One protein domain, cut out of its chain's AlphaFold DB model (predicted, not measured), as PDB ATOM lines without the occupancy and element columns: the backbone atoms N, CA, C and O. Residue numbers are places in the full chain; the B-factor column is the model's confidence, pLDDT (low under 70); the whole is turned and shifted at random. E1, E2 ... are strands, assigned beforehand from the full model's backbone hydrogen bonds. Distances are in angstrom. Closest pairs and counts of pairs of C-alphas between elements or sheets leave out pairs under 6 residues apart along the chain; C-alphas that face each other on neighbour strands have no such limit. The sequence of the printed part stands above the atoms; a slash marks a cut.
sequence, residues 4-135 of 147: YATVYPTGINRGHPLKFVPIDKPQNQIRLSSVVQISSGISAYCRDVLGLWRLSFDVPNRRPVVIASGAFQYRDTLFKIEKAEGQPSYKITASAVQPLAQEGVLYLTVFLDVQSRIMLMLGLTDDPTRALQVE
ATOM      1  N   TYR A   4     -30.732 -31.359 -30.237       85.06
ATOM      2  CA  TYR A   4     -31.915 -31.532 -29.398       85.06
ATOM      3  C   TYR A   4     -32.988 -32.309 -30.154       85.06
ATOM      4  O   TYR A   4     -33.275 -32.017 -31.316       85.06
ATOM      5  N   ALA A   5     -33.582 -33.299 -29.493       87.94
ATOM      6  CA  ALA A   5     -34.758 -33.966 -30.012       87.94
ATOM      7  C   ALA A   5     -35.964 -33.034 -29.835       87.94
ATOM      8  O   ALA A   5     -36.220 -32.520 -28.743       87.94
ATOM      9  N   THR A   6     -36.688 -32.792 -30.920       87.75
ATOM     10  CA  THR A   6     -37.789 -31.830 -30.968       87.75
ATOM     11  C   THR A   6     -39.062 -32.482 -31.472       87.75
ATOM     12  O   THR A   6     -39.040 -33.536 -32.112       87.75
ATOM     13  N   VAL A   7     -40.188 -31.843 -31.173       86.50
ATOM     14  CA  VAL A   7     -41.492 -32.203 -31.727       86.50
ATOM     15  C   VAL A   7     -41.862 -31.169 -32.778       86.50
ATOM     16  O   VAL A   7     -41.764 -29.964 -32.538       86.50
ATOM     17  N   TYR A   8     -42.289 -31.631 -33.953       81.69
ATOM     18  CA  TYR A   8     -42.823 -30.725 -34.960       81.69
ATOM     19  C   TYR A   8     -44.119 -30.093 -34.437       81.69
ATOM     20  O   TYR A   8     -44.995 -30.813 -33.960       81.69
ATOM     21  N   PRO A   9     -44.286 -28.765 -34.544       70.00
ATOM     22  CA  PRO A   9     -45.482 -28.085 -34.051       70.00
ATOM     23  C   PRO A   9     -46.751 -28.448 -34.837       70.00
ATOM     24  O   PRO A   9     -47.852 -28.137 -34.393       70.00
ATOM     25  N   THR A  10     -46.622 -29.101 -35.998       66.75
ATOM     26  CA  THR A  10     -47.749 -29.535 -36.829       66.75
ATOM     27  C   THR A  10     -47.696 -31.046 -37.068       66.75
ATOM     28  O   THR A  10     -46.658 -31.598 -37.429       66.75
ATOM     29  N   GLY A  11     -48.840 -31.726 -36.925       62.41
ATOM     30  CA  GLY A  11     -48.968 -33.179 -37.137       62.41
ATOM     31  C   GLY A  11     -48.851 -33.640 -38.598       62.41
ATOM     32  O   GLY A  11     -49.051 -34.813 -38.894       62.41
ATOM     33  N   ILE A  12     -48.545 -32.724 -39.524       67.31
ATOM     34  CA  ILE A  12     -48.354 -33.022 -40.952       67.31
ATOM     35  C   ILE A  12     -46.998 -33.710 -41.174       67.31
ATOM     36  O   ILE A  12     -46.846 -34.512 -42.094       67.31
ATOM     37  N   ASN A  13     -46.014 -33.434 -40.312       72.12
ATOM     38  CA  ASN A  13     -44.699 -34.050 -40.385       72.12
ATOM     39  C   ASN A  13     -44.589 -35.201 -39.373       72.12
ATOM     40  O   ASN A  13     -44.691 -34.988 -38.168       72.12
ATOM     41  N   ARG A  14     -44.344 -36.423 -39.863       74.69
ATOM     42  CA  ARG A  14     -44.131 -37.621 -39.024       74.69
ATOM     43  C   ARG A  14     -42.731 -37.689 -38.400       74.69
ATOM     44  O   ARG A  14     -42.427 -38.634 -37.677       74.69
ATOM     45  N   GLY A  15     -41.889 -36.699 -38.682       83.69
ATOM     46  CA  GLY A  15     -40.520 -36.614 -38.203       83.69
ATOM     47  C   GLY A  15     -39.615 -37.709 -38.751       83.69
ATOM     48  O   GLY A  15     -39.865 -38.285 -39.812       83.69
ATOM     49  N   HIS A  16     -38.519 -37.964 -38.038       83.19
ATOM     50  CA  HIS A  16     -37.534 -38.963 -38.434       83.19
ATOM     51  C   HIS A  16     -37.826 -40.323 -37.794       83.19
ATOM     52  O   HIS A  16     -38.213 -40.376 -36.624       83.19
ATOM     53  N   PRO A  17     -37.603 -41.430 -38.524       85.19
ATOM     54  CA  PRO A  17     -37.818 -42.761 -37.983       85.19
ATOM     55  C   PRO A  17     -36.873 -43.037 -36.811       85.19
ATOM     56  O   PRO A  17     -35.674 -42.736 -36.864       85.19
ATOM     57  N   LEU A  18     -37.437 -43.653 -35.773       86.88
ATOM     58  CA  LEU A  18     -36.719 -44.114 -34.592       86.88
ATOM     59  C   LEU A  18     -36.611 -45.639 -34.606       86.88
ATOM     60  O   LEU A  18     -37.543 -46.334 -35.019       86.88
ATOM     61  N   LYS A  19     -35.488 -46.157 -34.113       86.81
ATOM     62  CA  LYS A  19     -35.269 -47.575 -33.839       86.81
ATOM     63  C   LYS A  19     -35.199 -47.785 -32.332       86.81
ATOM     64  O   LYS A  19     -34.479 -47.080 -31.630       86.81
ATOM     65  N   PHE A  20     -35.934 -48.785 -31.861       86.75
ATOM     66  CA  PHE A  20     -35.921 -49.229 -30.472       86.75
ATOM     67  C   PHE A  20     -35.093 -50.507 -30.379       86.75
ATOM     68  O   PHE A  20     -35.370 -51.471 -31.092       86.75
ATOM     69  N   VAL A  21     -34.071 -50.514 -29.528       83.69
ATOM     70  CA  VAL A  21     -33.173 -51.663 -29.347       83.69
ATOM     71  C   VAL A  21     -33.240 -52.111 -27.887       83.69
ATOM     72  O   VAL A  21     -32.804 -51.356 -27.017       83.69
ATOM     73  N   PRO A  22     -33.798 -53.295 -27.579       84.69
ATOM     74  CA  PRO A  22     -33.796 -53.835 -26.221       84.69
ATOM     75  C   PRO A  22     -32.374 -54.079 -25.717       84.69
ATOM     76  O   PRO A  22     -31.526 -54.544 -26.479       84.69
ATOM     77  N   ILE A  23     -32.127 -53.811 -24.434       79.94
ATOM     78  CA  ILE A  23     -30.785 -53.951 -23.836       79.94
ATOM     79  C   ILE A  23     -30.548 -55.350 -23.261       79.94
ATOM     80  O   ILE A  23     -29.437 -55.862 -23.341       79.94
ATOM     81  N   ASP A  24     -31.582 -55.991 -22.713       74.06
ATOM     82  CA  ASP A  24     -31.393 -57.230 -21.949       74.06
ATOM     83  C   ASP A  24     -31.096 -58.441 -22.844       74.06
ATOM     84  O   ASP A  24     -30.211 -59.245 -22.556       74.06
ATOM     85  N   LYS A  25     -31.869 -58.605 -23.924       72.50
ATOM     86  CA  LYS A  25     -31.739 -59.698 -24.899       72.50
ATOM     87  C   LYS A  25     -32.209 -59.214 -26.270       72.50
ATOM     88  O   LYS A  25     -33.132 -58.402 -26.311       72.50
ATOM     89  N   PRO A  26     -31.666 -59.738 -27.382       73.50
ATOM     90  CA  PRO A  26     -32.256 -59.531 -28.698       73.50
ATOM     91  C   PRO A  26     -33.719 -59.989 -28.683       73.50
ATOM     92  O   PRO A  26     -34.011 -61.135 -28.340       73.50
ATOM     93  N   GLN A  27     -34.644 -59.090 -29.010       72.06
ATOM     94  CA  GLN A  27     -36.065 -59.410 -29.132       72.06
ATOM     95  C   GLN A  27     -36.549 -58.982 -30.511       72.06
ATOM     96  O   GLN A  27     -36.265 -57.872 -30.957       72.06
ATOM     97  N   ASN A  28     -37.338 -59.843 -31.155       76.44
ATOM     98  CA  ASN A  28     -37.970 -59.535 -32.441       76.44
ATOM     99  C   ASN A  28     -39.151 -58.558 -32.293       76.44
ATOM    100  O   ASN A  28     -39.654 -58.034 -33.283       76.44
ATOM    101  N   GLN A  29     -39.623 -58.337 -31.063       81.31
ATOM    102  CA  GLN A  29     -40.727 -57.441 -30.735       81.31
ATOM    103  C   GLN A  29     -40.409 -56.691 -29.443       81.31
ATOM    104  O   GLN A  29     -39.971 -57.306 -28.473       81.31
ATOM    105  N   ILE A  30     -40.670 -55.383 -29.417       83.62
ATOM    106  CA  ILE A  30     -40.557 -54.579 -28.198       83.62
ATOM    107  C   ILE A  30     -41.801 -54.810 -27.344       83.62
ATOM    108  O   ILE A  30     -42.916 -54.525 -27.779       83.62
ATOM    109  N   ARG A  31     -41.619 -55.325 -26.125       86.31
ATOM    110  CA  ARG A  31     -42.710 -55.477 -25.153       86.31
ATOM    111  C   ARG A  31     -42.826 -54.231 -24.281       86.31
ATOM    112  O   ARG A  31     -41.823 -53.557 -24.040       86.31
ATOM    113  N   LEU A  32     -44.021 -53.971 -23.752       87.75
ATOM    114  CA  LEU A  32     -44.208 -52.959 -22.709       87.75
ATOM    115  C   LEU A  32     -43.235 -53.195 -21.545       87.75
ATOM    116  O   LEU A  32     -42.888 -54.337 -21.240       87.75
ATOM    117  N   SER A  33     -42.769 -52.101 -20.953       86.25
ATOM    118  CA  SER A  33     -41.795 -52.061 -19.858       86.25
ATOM    119  C   SER A  33     -40.408 -52.628 -20.173       86.25
ATOM    120  O   SER A  33     -39.540 -52.634 -19.297       86.25
ATOM    121  N   SER A  34     -40.155 -53.043 -21.422       84.31
ATOM    122  CA  SER A  34     -38.808 -53.406 -21.869       84.31
ATOM    123  C   SER A  34     -37.902 -52.190 -21.819       84.31
ATOM    124  O   SER A  34     -38.270 -51.106 -22.281       84.31
ATOM    125  N   VAL A  35     -36.695 -52.392 -21.298       85.94
ATOM    126  CA  VAL A  35     -35.653 -51.376 -21.331       85.94
ATOM    127  C   VAL A  35     -35.066 -51.320 -22.736       85.94
ATOM    128  O   VAL A  35     -34.545 -52.315 -23.245       85.94
ATOM    129  N   VAL A  36     -35.158 -50.151 -23.361       86.88
ATOM    130  CA  VAL A  36     -34.734 -49.914 -24.737       86.88
ATOM    131  C   VAL A  36     -33.791 -48.724 -24.838       86.88
ATOM    132  O   VAL A  36     -33.911 -47.725 -24.126       86.88
ATOM    133  N   GLN A  37     -32.877 -48.822 -25.793       86.25
ATOM    134  CA  GLN A  37     -32.226 -47.673 -26.397       86.25
ATOM    135  C   GLN A  37     -33.088 -47.155 -27.538       86.25
ATOM    136  O   GLN A  37     -33.730 -47.931 -28.250       86.25
ATOM    137  N   ILE A  38     -33.063 -45.841 -27.725       87.81
ATOM    138  CA  ILE A  38     -33.726 -45.176 -28.840       87.81
ATOM    139  C   ILE A  38     -32.634 -44.559 -29.703       87.81
ATOM    140  O   ILE A  38     -31.820 -43.778 -29.207       87.81
ATOM    141  N   SER A  39     -32.600 -44.910 -30.984       84.44
ATOM    142  CA  SER A  39     -31.756 -44.243 -31.973       84.44
ATOM    143  C   SER A  39     -32.591 -43.648 -33.094       84.44
ATOM    144  O   SER A  39     -33.647 -44.162 -33.450       84.44
ATOM    145  N   SER A  40     -32.109 -42.555 -33.668       78.75
ATOM    146  CA  SER A  40     -32.628 -41.990 -34.910       78.75
ATOM    147  C   SER A  40     -31.670 -42.304 -36.055       78.75
ATOM    148  O   SER A  40     -30.457 -42.268 -35.865       78.75
ATOM    149  N   GLY A  41     -32.194 -42.539 -37.259       67.75
ATOM    150  CA  GLY A  41     -31.371 -42.667 -38.474       67.75
ATOM    151  C   GLY A  41     -30.707 -41.356 -38.929       67.75
ATOM    152  O   GLY A  41     -30.159 -41.296 -40.025       67.75
ATOM    153  N   ILE A  42     -30.792 -40.293 -38.123       63.22
ATOM    154  CA  ILE A  42     -30.154 -39.009 -38.386       63.22
ATOM    155  C   ILE A  42     -28.702 -39.100 -37.921       63.22
ATOM    156  O   ILE A  42     -28.421 -39.122 -36.721       63.22
ATOM    157  N   SER A  43     -27.776 -39.090 -38.876       58.16
ATOM    158  CA  SER A  43     -26.398 -38.718 -38.579       58.16
ATOM    159  C   SER A  43     -26.343 -37.196 -38.499       58.16
ATOM    160  O   SER A  43     -26.669 -36.501 -39.464       58.16
ATOM    161  N   ALA A  44     -25.980 -36.648 -37.341       54.22
ATOM    162  CA  ALA A  44     -25.655 -35.234 -37.278       54.22
ATOM    163  C   ALA A  44     -24.428 -35.015 -38.174       54.22
ATOM    164  O   ALA A  44     -23.402 -35.642 -37.928       54.22
ATOM    165  N   TYR A  45     -24.488 -34.095 -39.146       55.22
ATOM    166  CA  TYR A  45     -23.351 -33.724 -40.016       55.22
ATOM    167  C   TYR A  45     -22.031 -33.472 -39.255       55.22
ATOM    168  O   TYR A  45     -20.955 -33.475 -39.842       55.22
ATOM    169  N   CYS A  46     -22.098 -33.263 -37.938       54.62
ATOM    170  CA  CYS A  46     -20.952 -33.068 -37.073       54.62
ATOM    171  C   CYS A  46     -20.129 -34.328 -36.709       54.62
ATOM    172  O   CYS A  46     -19.147 -34.124 -35.991       54.62
ATOM    173  N   ARG A  47     -20.490 -35.574 -37.090       51.03
ATOM    174  CA  ARG A  47     -19.664 -36.817 -36.971       51.03
ATOM    175  C   ARG A  47     -20.454 -38.059 -37.437       51.03
ATOM    176  O   ARG A  47     -21.670 -38.013 -37.454       51.03
ATOM    177  N   ASP A  48     -19.805 -39.182 -37.748       49.81
ATOM    178  CA  ASP A  48     -20.498 -40.468 -37.958       49.81
ATOM    179  C   ASP A  48     -21.147 -40.932 -36.645       49.81
ATOM    180  O   ASP A  48     -20.458 -41.356 -35.712       49.81
ATOM    181  N   VAL A  49     -22.469 -40.769 -36.521       53.97
ATOM    182  CA  VAL A  49     -23.172 -40.948 -35.245       53.97
ATOM    183  C   VAL A  49     -24.295 -41.979 -35.339       53.97
ATOM    184  O   VAL A  49     -25.189 -41.839 -36.162       53.97
ATOM    185  N   LEU A  50     -24.342 -42.937 -34.402       61.22
ATOM    186  CA  LEU A  50     -25.457 -43.890 -34.209       61.22
ATOM    187  C   LEU A  50     -26.782 -43.241 -33.735       61.22
ATOM    188  O   LEU A  50     -27.691 -43.941 -33.297       61.22
ATOM    189  N   GLY A  51     -26.894 -41.911 -33.800       77.88
ATOM    190  CA  GLY A  51     -28.092 -41.130 -33.499       77.88
ATOM    191  C   GLY A  51     -28.793 -41.472 -32.182       77.88
ATOM    192  O   GLY A  51     -30.021 -41.446 -32.147       77.88
ATOM    193  N   LEU A  52     -28.058 -41.831 -31.123       82.25
ATOM    194  CA  LEU A  52     -28.640 -42.313 -29.866       82.25
ATOM    195  C   LEU A  52     -29.245 -41.167 -29.052       82.25
ATOM    196  O   LEU A  52     -28.616 -40.121 -28.879       82.25
ATOM    197  N   TRP A  53     -30.442 -41.395 -28.518       86.75
ATOM    198  CA  TRP A  53     -31.080 -40.505 -27.556       86.75
ATOM    199  C   TRP A  53     -30.388 -40.603 -26.199       86.75
ATOM    200  O   TRP A  53     -30.166 -41.692 -25.668       86.75
ATOM    201  N   ARG A  54     -30.079 -39.447 -25.621       83.44
ATOM    202  CA  ARG A  54     -29.473 -39.275 -24.300       83.44
ATOM    203  C   ARG A  54     -30.078 -38.072 -23.602       83.44
ATOM    204  O   ARG A  54     -30.666 -37.218 -24.253       83.44
ATOM    205  N   LEU A  55     -29.896 -37.973 -22.293       82.81
ATOM    206  CA  LEU A  55     -30.215 -36.750 -21.564       82.81
ATOM    207  C   LEU A  55     -29.022 -35.807 -21.561       82.81
ATOM    208  O   LEU A  55     -27.886 -36.220 -21.325       82.81
ATOM    209  N   SER A  56     -29.305 -34.532 -21.785       80.50
ATOM    210  CA  SER A  56     -28.396 -33.443 -21.470       80.50
ATOM    211  C   SER A  56     -28.797 -32.806 -20.143       80.50
ATOM    212  O   SER A  56     -29.975 -32.733 -19.791       80.50
ATOM    213  N   PHE A  57     -27.795 -32.355 -19.397       79.31
ATOM    214  CA  PHE A  57     -27.948 -31.687 -18.101       79.31
ATOM    215  C   PHE A  57     -27.558 -30.203 -18.178       79.31
ATOM    216  O   PHE A  57     -27.388 -29.547 -17.155       79.31
ATOM    217  N   ASP A  58     -27.407 -29.679 -19.394       77.69
ATOM    218  CA  ASP A  58     -27.083 -28.279 -19.684       77.69
ATOM    219  C   ASP A  58     -28.244 -27.313 -19.420       77.69
ATOM    220  O   ASP A  58     -28.006 -26.142 -19.130       77.69
ATOM    221  N   VAL A  59     -29.487 -27.794 -19.486       76.62
ATOM    222  CA  VAL A  59     -30.688 -27.038 -19.120       76.62
ATOM    223  C   VAL A  59     -31.220 -27.554 -17.778       76.62
ATOM    224  O   VAL A  59     -31.871 -28.612 -17.736       76.62
ATOM    225  N   PRO A  60     -30.988 -26.814 -16.675       71.50
ATOM    226  CA  PRO A  60     -31.461 -27.199 -15.352       71.50
ATOM    227  C   PRO A  60     -32.966 -27.479 -15.340       71.50
ATOM    228  O   PRO A  60     -33.748 -26.783 -15.990       71.50
ATOM    229  N   ASN A  61     -33.374 -28.504 -14.589       73.94
ATOM    230  CA  ASN A  61     -34.769 -28.909 -14.353       73.94
ATOM    231  C   ASN A  61     -35.576 -29.380 -15.576       73.94
ATOM    232  O   ASN A  61     -36.731 -29.760 -15.412       73.94
ATOM    233  N   ARG A  62     -35.015 -29.361 -16.793       77.94
ATOM    234  CA  ARG A  62     -35.732 -29.791 -18.012       77.94
ATOM    235  C   ARG A  62     -35.163 -31.050 -18.650       77.94
ATOM    236  O   ARG A  62     -35.888 -31.732 -19.369       77.94
ATOM    237  N   ARG A  63     -33.888 -31.353 -18.369       84.81
ATOM    238  CA  ARG A  63     -33.186 -32.582 -18.787       84.81
ATOM    239  C   ARG A  63     -33.471 -32.925 -20.261       84.81
ATOM    240  O   ARG A  63     -34.115 -33.941 -20.534       84.81
ATOM    241  N   PRO A  64     -33.105 -32.038 -21.205       87.81
ATOM    242  CA  PRO A  64     -33.446 -32.211 -22.607       87.81
ATOM    243  C   PRO A  64     -32.953 -33.543 -23.161       87.81
ATOM    244  O   PRO A  64     -31.852 -33.993 -22.841       87.81
ATOM    245  N   VAL A  65     -33.742 -34.134 -24.053       88.81
ATOM    246  CA  VAL A  65     -33.294 -35.270 -24.852       88.81
ATOM    247  C   VAL A  65     -32.456 -34.747 -26.011       88.81
ATOM    248  O   VAL A  65     -32.877 -33.873 -26.771       88.81
ATOM    249  N   VAL A  66     -31.265 -35.306 -26.156       86.06
ATOM    250  CA  VAL A  66     -30.319 -34.996 -27.217       86.06
ATOM    251  C   VAL A  66     -29.946 -36.242 -28.006       86.06
ATOM    252  O   VAL A  66     -29.904 -37.349 -27.479       86.06
ATOM    253  N   ILE A  67     -29.636 -36.040 -29.278       82.69
ATOM    254  CA  ILE A  67     -29.110 -37.028 -30.210       82.69
ATOM    255  C   ILE A  67     -27.590 -36.850 -30.222       82.69
ATOM    256  O   ILE A  67     -27.085 -35.793 -30.619       82.69
ATOM    257  N   ALA A  68     -26.862 -37.857 -29.742       75.31
ATOM    258  CA  ALA A  68     -25.422 -37.769 -29.507       75.31
ATOM    259  C   ALA A  68     -24.660 -39.032 -29.939       75.31
ATOM    260  O   ALA A  68     -25.246 -40.088 -30.185       75.31
ATOM    261  N   SER A  69     -23.329 -38.908 -30.036       67.44
ATOM    262  CA  SER A  69     -22.424 -39.986 -30.446       67.44
ATOM    263  C   SER A  69     -21.783 -40.744 -29.301       67.44
ATOM    264  O   SER A  69     -21.555 -40.201 -28.223       67.44
ATOM    265  N   GLY A  70     -21.442 -42.007 -29.558       58.41
ATOM    266  CA  GLY A  70     -20.523 -42.780 -28.728       58.41
ATOM    267  C   GLY A  70     -20.886 -44.255 -28.617       58.41
ATOM    268  O   GLY A  70     -22.047 -44.633 -28.750       58.41
ATOM    269  N   ALA A  71     -19.866 -45.069 -28.332       53.06
ATOM    270  CA  ALA A  71     -20.048 -46.396 -27.761       53.06
ATOM    271  C   ALA A  71     -20.789 -46.264 -26.423       53.06
ATOM    272  O   ALA A  71     -20.560 -45.304 -25.681       53.06
ATOM    273  N   PHE A  72     -21.687 -47.209 -26.153       49.28
ATOM    274  CA  PHE A  72     -22.460 -47.281 -24.920       49.28
ATOM    275  C   PHE A  72     -21.538 -47.130 -23.707       49.28
ATOM    276  O   PHE A  72     -20.654 -47.961 -23.488       49.28
ATOM    277  N   GLN A  73     -21.732 -46.078 -22.919       53.47
ATOM    278  CA  GLN A  73     -21.227 -46.070 -21.553       53.47
ATOM    279  C   GLN A  73     -22.419 -46.400 -20.668       53.47
ATOM    280  O   GLN A  73     -23.482 -45.818 -20.834       53.47
ATOM    281  N   TYR A  74     -22.255 -47.292 -19.691       44.28
ATOM    282  CA  TYR A  74     -23.308 -47.700 -18.744       44.28
ATOM    283  C   TYR A  74     -23.961 -46.540 -17.957       44.28
ATOM    284  O   TYR A  74     -24.859 -46.776 -17.163       44.28
ATOM    285  N   ARG A  75     -23.529 -45.291 -18.173       51.72
ATOM    286  CA  ARG A  75     -24.153 -44.050 -17.693       51.72
ATOM    287  C   ARG A  75     -25.228 -43.492 -18.643       51.72
ATOM    288  O   ARG A  75     -25.754 -42.412 -18.392       51.72
ATOM    289  N   ASP A  76     -25.527 -44.191 -19.735       63.81
ATOM    290  CA  ASP A  76     -26.485 -43.773 -20.755       63.81
ATOM    291  C   ASP A  76     -27.941 -43.880 -20.264       63.81
ATOM    292  O   ASP A  76     -28.302 -44.742 -19.460       63.81
ATOM    293  N   THR A  77     -28.794 -42.969 -20.737       70.94
ATOM    294  CA  THR A  77     -30.220 -42.939 -20.391       70.94
ATOM    295  C   THR A  77     -30.933 -44.151 -20.964       70.94
ATOM    296  O   THR A  77     -30.900 -44.384 -22.171       70.94
ATOM    297  N   LEU A  78     -31.613 -44.897 -20.098       80.81
ATOM    298  CA  LEU A  78     -32.422 -46.033 -20.502       80.81
ATOM    299  C   LEU A  78     -33.885 -45.624 -20.562       80.81
ATOM    300  O   LEU A  78     -34.392 -44.981 -19.639       80.81
ATOM    301  N   PHE A  79     -34.566 -46.011 -21.635       88.31
ATOM    302  CA  PHE A  79     -35.976 -45.705 -21.827       88.31
ATOM    303  C   PHE A  79     -36.824 -46.958 -21.659       88.31
ATOM    304  O   PHE A  79     -36.365 -48.073 -21.903       88.31
ATOM    305  N   LYS A  80     -38.079 -46.782 -21.260       90.69
ATOM    306  CA  LYS A  80     -39.102 -47.828 -21.287       90.69
ATOM    307  C   LYS A  80     -40.343 -47.297 -21.973       90.69
ATOM    308  O   LYS A  80     -40.707 -46.133 -21.799       90.69
ATOM    309  N   ILE A  81     -41.000 -48.163 -22.731       90.50
ATOM    310  CA  ILE A  81     -42.294 -47.873 -23.343       90.50
ATOM    311  C   ILE A  81     -43.375 -48.436 -22.429       90.50
ATOM    312  O   ILE A  81     -43.415 -49.634 -22.164       90.50
ATOM    313  N   GLU A  82     -44.255 -47.564 -21.970       90.81
ATOM    314  CA  GLU A  82     -45.342 -47.876 -21.056       90.81
ATOM    315  C   GLU A  82     -46.683 -47.571 -21.724       90.81
ATOM    316  O   GLU A  82     -46.781 -46.744 -22.637       90.81
ATOM    317  N   LYS A  83     -47.743 -48.223 -21.252       89.44
ATOM    318  CA  LYS A  83     -49.101 -47.899 -21.688       89.44
ATOM    319  C   LYS A  83     -49.518 -46.545 -21.096       89.44
ATOM    320  O   LYS A  83     -49.286 -46.293 -19.910       89.44
ATOM    321  N   ALA A  84     -50.110 -45.675 -21.912       86.50
ATOM    322  CA  ALA A  84     -50.780 -44.472 -21.429       86.50
ATOM    323  C   ALA A  84     -52.277 -44.747 -21.199       86.50
ATOM    324  O   ALA A  84     -52.810 -45.782 -21.605       86.50
ATOM    325  N   GLU A  85     -52.951 -43.846 -20.490       81.56
ATOM    326  CA  GLU A  85     -54.399 -43.933 -20.306       81.56
ATOM    327  C   GLU A  85     -55.115 -43.543 -21.611       81.56
ATOM    328  O   GLU A  85     -54.826 -42.494 -22.181       81.56
ATOM    329  N   GLY A  86     -56.036 -44.392 -22.088       70.12
ATOM    330  CA  GLY A  86     -56.745 -44.221 -23.367       70.12
ATOM    331  C   GLY A  86     -56.465 -45.328 -24.397       70.12
ATOM    332  O   GLY A  86     -55.744 -46.291 -24.124       70.12
ATOM    333  N   GLN A  87     -57.078 -45.230 -25.584       68.25
ATOM    334  CA  GLN A  87     -56.828 -46.120 -26.730       68.25
ATOM    335  C   GLN A  87     -56.224 -45.337 -27.906       68.25
ATOM    336  O   GLN A  87     -56.732 -44.259 -28.199       68.25
ATOM    337  N   PRO A  88     -55.299 -45.930 -28.684       60.22
ATOM    338  CA  PRO A  88     -54.107 -46.679 -28.292       60.22
ATOM    339  C   PRO A  88     -52.901 -45.726 -28.138       60.22
ATOM    340  O   PRO A  88     -52.133 -45.533 -29.075       60.22
ATOM    341  N   SER A  89     -52.703 -45.168 -26.939       85.50
ATOM    342  CA  SER A  89     -51.593 -44.258 -26.634       85.50
ATOM    343  C   SER A  89     -50.527 -44.910 -25.740       85.50
ATOM    344  O   SER A  89     -50.809 -45.735 -24.862       85.50
ATOM    345  N   TYR A  90     -49.270 -44.535 -25.959       91.50
ATOM    346  CA  TYR A  90     -48.116 -44.960 -25.167       91.50
ATOM    347  C   TYR A  90     -47.455 -43.755 -24.508       91.50
ATOM    348  O   TYR A  90     -47.610 -42.621 -24.958       91.50
ATOM    349  N   LYS A  91     -46.671 -44.003 -23.462       92.00
ATOM    350  CA  LYS A  91     -45.764 -43.019 -22.869       92.00
ATOM    351  C   LYS A  91     -44.361 -43.599 -22.794       92.00
ATOM    352  O   LYS A  91     -44.183 -44.804 -22.618       92.00
ATOM    353  N   ILE A  92     -43.362 -42.737 -22.915       91.50
ATOM    354  CA  ILE A  92     -41.960 -43.122 -22.758       91.50
ATOM    355  C   ILE A  92     -41.510 -42.644 -21.383       91.50
ATOM    356  O   ILE A  92     -41.675 -41.473 -21.044       91.50
ATOM    357  N   THR A  93     -40.951 -43.548 -20.589       90.38
ATOM    358  CA  THR A  93     -40.316 -43.209 -19.314       90.38
ATOM    359  C   THR A  93     -38.812 -43.359 -19.435       90.38
ATOM    360  O   THR A  93     -38.322 -44.159 -20.233       90.38
ATOM    361  N   ALA A  94     -38.074 -42.586 -18.652       86.00
ATOM    362  CA  ALA A  94     -36.643 -42.742 -18.496       86.00
ATOM    363  C   ALA A  94     -36.364 -43.375 -17.131       86.00
ATOM    364  O   ALA A  94     -36.765 -42.856 -16.091       86.00
ATOM    365  N   SER A  95     -35.673 -44.512 -17.140       71.56
ATOM    366  CA  SER A  95     -35.050 -45.101 -15.955       71.56
ATOM    367  C   SER A  95     -33.580 -44.751 -16.038       71.56
ATOM    368  O   SER A  95     -32.800 -45.420 -16.711       71.56
ATOM    369  N   ALA A  96     -33.207 -43.623 -15.463       62.56
ATOM    370  CA  ALA A  96     -31.864 -43.141 -15.672       62.56
ATOM    371  C   ALA A  96     -30.867 -43.791 -14.708       62.56
ATOM    372  O   ALA A  96     -31.123 -43.970 -13.517       62.56
ATOM    373  N   VAL A  97     -29.705 -44.142 -15.255       62.16
ATOM    374  CA  VAL A  97     -28.519 -44.460 -14.463       62.16
ATOM    375  C   VAL A  97     -28.019 -43.149 -13.829       62.16
ATOM    376  O   VAL A  97     -28.336 -42.068 -14.325       62.16
ATOM    377  N   GLN A  98     -27.335 -43.228 -12.681       57.28
ATOM    378  CA  GLN A  98     -26.900 -42.078 -11.866       57.28
ATOM    379  C   GLN A  98     -26.493 -40.835 -12.691       57.28
ATOM    380  O   GLN A  98     -25.772 -40.977 -13.681       57.28
ATOM    381  N   PRO A  99     -26.899 -39.617 -12.272       60.00
ATOM    382  CA  PRO A  99     -27.391 -39.250 -10.932       60.00
ATOM    383  C   PRO A  99     -28.904 -39.409 -10.709       60.00
ATOM    384  O   PRO A  99     -29.379 -39.276  -9.589       60.00
ATOM    385  N   LEU A 100     -29.667 -39.739 -11.748       65.56
ATOM    386  CA  LEU A 100     -31.134 -39.705 -11.720       65.56
ATOM    387  C   LEU A 100     -31.788 -40.897 -10.994       65.56
ATOM    388  O   LEU A 100     -32.999 -40.917 -10.809       65.56
ATOM    389  N   ALA A 101     -30.998 -41.877 -10.543       64.62
ATOM    390  CA  ALA A 101     -31.490 -43.076  -9.862       64.62
ATOM    391  C   ALA A 101     -32.285 -42.785  -8.568       64.62
ATOM    392  O   ALA A 101     -33.013 -43.654  -8.097       64.62
ATOM    393  N   GLN A 102     -32.151 -41.583  -7.991       66.94
ATOM    394  CA  GLN A 102     -32.881 -41.162  -6.789       66.94
ATOM    395  C   GLN A 102     -34.189 -40.414  -7.085       66.94
ATOM    396  O   GLN A 102     -34.959 -40.156  -6.166       66.94
ATOM    397  N   GLU A 103     -34.466 -40.070  -8.342       70.12
ATOM    398  CA  GLU A 103     -35.564 -39.162  -8.703       70.12
ATOM    399  C   GLU A 103     -36.869 -39.877  -9.090       70.12
ATOM    400  O   GLU A 103     -37.800 -39.260  -9.603       70.12
ATOM    401  N   GLY A 104     -36.961 -41.185  -8.842       77.75
ATOM    402  CA  GLY A 104     -38.148 -41.967  -9.174       77.75
ATOM    403  C   GLY A 104     -38.362 -42.123 -10.683       77.75
ATOM    404  O   GLY A 104     -37.412 -42.256 -11.455       77.75
ATOM    405  N   VAL A 105     -39.629 -42.191 -11.105       84.38
ATOM    406  CA  VAL A 105     -39.998 -42.386 -12.516       84.38
ATOM    407  C   VAL A 105     -40.101 -41.036 -13.209       84.38
ATOM    408  O   VAL A 105     -40.936 -40.214 -12.844       84.38
ATOM    409  N   LEU A 106     -39.296 -40.846 -14.252       88.88
ATOM    410  CA  LEU A 106     -39.352 -39.662 -15.099       88.88
ATOM    411  C   LEU A 106     -40.061 -39.981 -16.416       88.88
ATOM    412  O   LEU A 106     -39.793 -40.999 -17.056       88.88
ATOM    413  N   TYR A 107     -40.943 -39.088 -16.839       91.00
ATOM    414  CA  TYR A 107     -41.741 -39.180 -18.053       91.00
ATOM    415  C   TYR A 107     -41.178 -38.262 -19.128       91.00
ATOM    416  O   TYR A 107     -40.807 -37.122 -18.849       91.00
ATOM    417  N   LEU A 108     -41.156 -38.741 -20.369       92.62
ATOM    418  CA  LEU A 108     -40.890 -37.892 -21.521       92.62
ATOM    419  C   LEU A 108     -41.974 -36.813 -21.606       92.62
ATOM    420  O   LEU A 108     -43.160 -37.112 -21.490       92.62
ATOM    421  N   THR A 109     -41.575 -35.568 -21.818       93.00
ATOM    422  CA  THR A 109     -42.480 -34.424 -21.955       93.00
ATOM    423  C   THR A 109     -41.988 -33.476 -23.041       93.00
ATOM    424  O   THR A 109     -40.873 -33.614 -23.551       93.00
ATOM    425  N   VAL A 110     -42.820 -32.494 -23.374       91.06
ATOM    426  CA  VAL A 110     -42.498 -31.411 -24.302       91.06
ATOM    427  C   VAL A 110     -42.425 -30.101 -23.536       91.06
ATOM    428  O   VAL A 110     -43.278 -29.794 -22.702       91.06
ATOM    429  N   PHE A 111     -41.421 -29.291 -23.845       88.88
ATOM    430  CA  PHE A 111     -41.307 -27.941 -23.321       88.88
ATOM    431  C   PHE A 111     -40.847 -26.965 -24.402       88.88
ATOM    432  O   PHE A 111     -40.123 -27.325 -25.327       88.88
ATOM    433  N   LEU A 112     -41.255 -25.704 -24.273       85.88
ATOM    434  CA  LEU A 112     -40.763 -24.633 -25.136       85.88
ATOM    435  C   LEU A 112     -39.315 -24.317 -24.784       85.88
ATOM    436  O   LEU A 112     -39.013 -24.042 -23.617       85.88
ATOM    437  N   ASP A 113     -38.438 -24.324 -25.779       78.50
ATOM    438  CA  ASP A 113     -37.070 -23.853 -25.618       78.50
ATOM    439  C   ASP A 113     -37.050 -22.426 -25.054       78.50
ATOM    440  O   ASP A 113     -37.760 -21.533 -25.520       78.50
ATOM    441  N   VAL A 114     -36.238 -22.222 -24.016       68.44
ATOM    442  CA  VAL A 114     -36.158 -20.952 -23.287       68.44
ATOM    443  C   VAL A 114     -35.570 -19.856 -24.174       68.44
ATOM    444  O   VAL A 114     -35.970 -18.698 -24.042       68.44
ATOM    445  N   GLN A 115     -34.652 -20.220 -25.077       70.06
ATOM    446  CA  GLN A 115     -33.932 -19.269 -25.923       70.06
ATOM    447  C   GLN A 115     -34.736 -18.879 -27.162       70.06
ATOM    448  O   GLN A 115     -34.948 -17.691 -27.400       70.06
ATOM    449  N   SER A 116     -35.213 -19.852 -27.938       67.69
ATOM    450  CA  SER A 116     -35.939 -19.569 -29.179       67.69
ATOM    451  C   SER A 116     -37.434 -19.316 -28.982       67.69
ATOM    452  O   SER A 116     -38.035 -18.672 -29.835       67.69
ATOM    453  N   ARG A 117     -38.058 -19.828 -27.906       67.81
ATOM    454  CA  ARG A 117     -39.517 -19.804 -27.620       67.81
ATOM    455  C   ARG A 117     -40.443 -20.310 -28.736       67.81
ATOM    456  O   ARG A 117     -41.658 -20.240 -28.593       67.81
ATOM    457  N   ILE A 118     -39.885 -20.827 -29.823       73.69
ATOM    458  CA  ILE A 118     -40.613 -21.306 -31.005       73.69
ATOM    459  C   ILE A 118     -40.397 -22.818 -31.172       73.69
ATOM    460  O   ILE A 118     -41.224 -23.511 -31.760       73.69
ATOM    461  N   MET A 119     -39.303 -23.353 -30.621       80.19
ATOM    462  CA  MET A 119     -38.961 -24.765 -30.713       80.19
ATOM    463  C   MET A 119     -39.528 -25.560 -29.532       80.19
ATOM    464  O   MET A 119     -39.290 -25.231 -28.369       80.19
ATOM    465  N   LEU A 120     -40.252 -26.639 -29.837       88.19
ATOM    466  CA  LEU A 120     -40.728 -27.617 -28.860       88.19
ATOM    467  C   LEU A 120     -39.668 -28.704 -28.684       88.19
ATOM    468  O   LEU A 120     -39.431 -29.495 -29.596       88.19
ATOM    469  N   MET A 121     -39.021 -28.736 -27.524       90.00
ATOM    470  CA  MET A 121     -37.986 -29.716 -27.190       90.00
ATOM    471  C   MET A 121     -38.549 -30.848 -26.339       90.00
ATOM    472  O   MET A 121     -39.433 -30.637 -25.507       90.00
ATOM    473  N   LEU A 122     -37.999 -32.044 -26.536       92.06
ATOM    474  CA  LEU A 122     -38.226 -33.180 -25.656       92.06
ATOM    475  C   LEU A 122     -37.346 -33.072 -24.412       92.06
ATOM    476  O   LEU A 122     -36.172 -32.712 -24.493       92.06
ATOM    477  N   GLY A 123     -37.897 -33.441 -23.263       91.56
ATOM    478  CA  GLY A 123     -37.156 -33.601 -22.012       91.56
ATOM    479  C   GLY A 123     -37.895 -34.488 -21.042       91.56
ATOM    480  O   GLY A 123     -38.757 -35.264 -21.450       91.56
ATOM    481  N   LEU A 124     -37.569 -34.354 -19.762       89.88
ATOM    482  CA  LEU A 124     -38.158 -35.174 -18.713       89.88
ATOM    483  C   LEU A 124     -38.911 -34.350 -17.674       89.88
ATOM    484  O   LEU A 124     -38.550 -33.215 -17.371       89.88
ATOM    485  N   THR A 125     -39.938 -34.966 -17.101       87.94
ATOM    486  CA  THR A 125     -40.700 -34.458 -15.960       87.94
ATOM    487  C   THR A 125     -41.026 -35.600 -15.006       87.94
ATOM    488  O   THR A 125     -41.186 -36.741 -15.422       87.94
ATOM    489  N   ASP A 126     -41.112 -35.297 -13.724       88.50
ATOM    490  CA  ASP A 126     -41.634 -36.168 -12.671       88.50
ATOM    491  C   ASP A 126     -43.170 -36.115 -12.555       88.50
ATOM    492  O   ASP A 126     -43.764 -36.958 -11.887       88.50
ATOM    493  N   ASP A 127     -43.827 -35.171 -13.237       89.56
ATOM    494  CA  ASP A 127     -45.280 -35.024 -13.255       89.56
ATOM    495  C   ASP A 127     -45.923 -35.949 -14.312       89.56
ATOM    496  O   ASP A 127     -45.822 -35.684 -15.519       89.56
ATOM    497  N   PRO A 128     -46.632 -37.020 -13.906       88.06
ATOM    498  CA  PRO A 128     -47.250 -37.957 -14.841       88.06
ATOM    499  C   PRO A 128     -48.352 -37.320 -15.695       88.06
ATOM    500  O   PRO A 128     -48.630 -37.824 -16.783       88.06
ATOM    501  N   THR A 129     -48.966 -36.217 -15.250       88.62
ATOM    502  CA  THR A 129     -50.025 -35.525 -16.009       88.62
ATOM    503  C   THR A 129     -49.472 -34.773 -17.219       88.62
ATOM    504  O   THR A 129     -50.195 -34.495 -18.173       88.62
ATOM    505  N   ARG A 130     -48.164 -34.490 -17.208       89.56
ATOM    506  CA  ARG A 130     -47.428 -33.821 -18.287       89.56
ATOM    507  C   ARG A 130     -46.666 -34.797 -19.180       89.56
ATOM    508  O   ARG A 130     -45.889 -34.359 -20.036       89.56
ATOM    509  N   ALA A 131     -46.862 -36.099 -18.987       90.69
ATOM    510  CA  ALA A 131     -46.272 -37.121 -19.833       90.69
ATOM    511  C   ALA A 131     -46.777 -36.975 -21.276       90.69
ATOM    512  O   ALA A 131     -47.979 -36.918 -21.535       90.69
ATOM    513  N   LEU A 132     -45.843 -36.946 -22.223       90.38
ATOM    514  CA  LEU A 132     -46.156 -36.955 -23.642       90.38
ATOM    515  C   LEU A 132     -46.770 -38.308 -24.009       90.38
ATOM    516  O   LEU A 132     -46.120 -39.351 -23.888       90.38
ATOM    517  N   GLN A 133     -48.011 -38.270 -24.489       90.25
ATOM    518  CA  GLN A 133     -48.661 -39.421 -25.100       90.25
ATOM    519  C   GLN A 133     -48.273 -39.507 -26.576       90.25
ATOM    520  O   GLN A 133     -48.307 -38.505 -27.290       90.25
ATOM    521  N   VAL A 134     -47.889 -40.700 -27.027       88.12
ATOM    522  CA  VAL A 134     -47.432 -40.950 -28.398       88.12
ATOM    523  C   VAL A 134     -48.119 -42.166 -29.004       88.12
ATOM    524  O   VAL A 134     -48.464 -43.121 -28.306       88.12
ATOM    525  N   GLU A 135     -48.243 -42.150 -30.326       88.50
ATOM    526  CA  GLU A 135     -48.597 -43.310 -31.138       88.50
ATOM    527  C   GLU A 135     -47.393 -43.713 -31.994       88.50
ATOM    528  O   GLU A 135     -46.630 -42.866 -32.466       88.50
TER     529      GLU A 135
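Overview. This is residues 4 to 135 of the 147 residues of an uncharacterized protein of Opuntia streptacantha (UniProt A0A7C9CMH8). With little regular structure, this is a loosely closed barrel: sheet E1 E2 E5 E6 E7 E8 curls round, and hairpin E3 E4 covers the gap between E2 and E8. Eight strands hold 44 of 132 printed residues: all strand, both sheets antiparallel. It is compact, radius of gyration of the C-alphas 14.4 A, spanning 41 by 40 by 35 A.

Arrangement. The sheet runs E1, residues 18 to 22, E2, 35 to 40, E5, 78 to 83, E6, 90 to 95, E7, 106 to 112, E8, 120 to 125. E5 to E8 form a meander, antiparallel in turn. E3, 52 to 55, and E4, 65 to 68, complete a sandwich, two sheets face to face; C-alphas 39 and 52, closest of E2 and E3, are 4.2 A apart. N 54 and O 66, 2.8 A, are within hydrogen-bond range.

Along the chain. C-alpha 18 begins E1 at (-36.719, -44.114, -34.592); C-alpha 125 ends E8 at (-40.700, -34.458, -15.960).

Size, cuts and confidence. The printed part has no cut. Links E1 to E2 and E2 to E3 are long; 33 residues have pLDDT under 70.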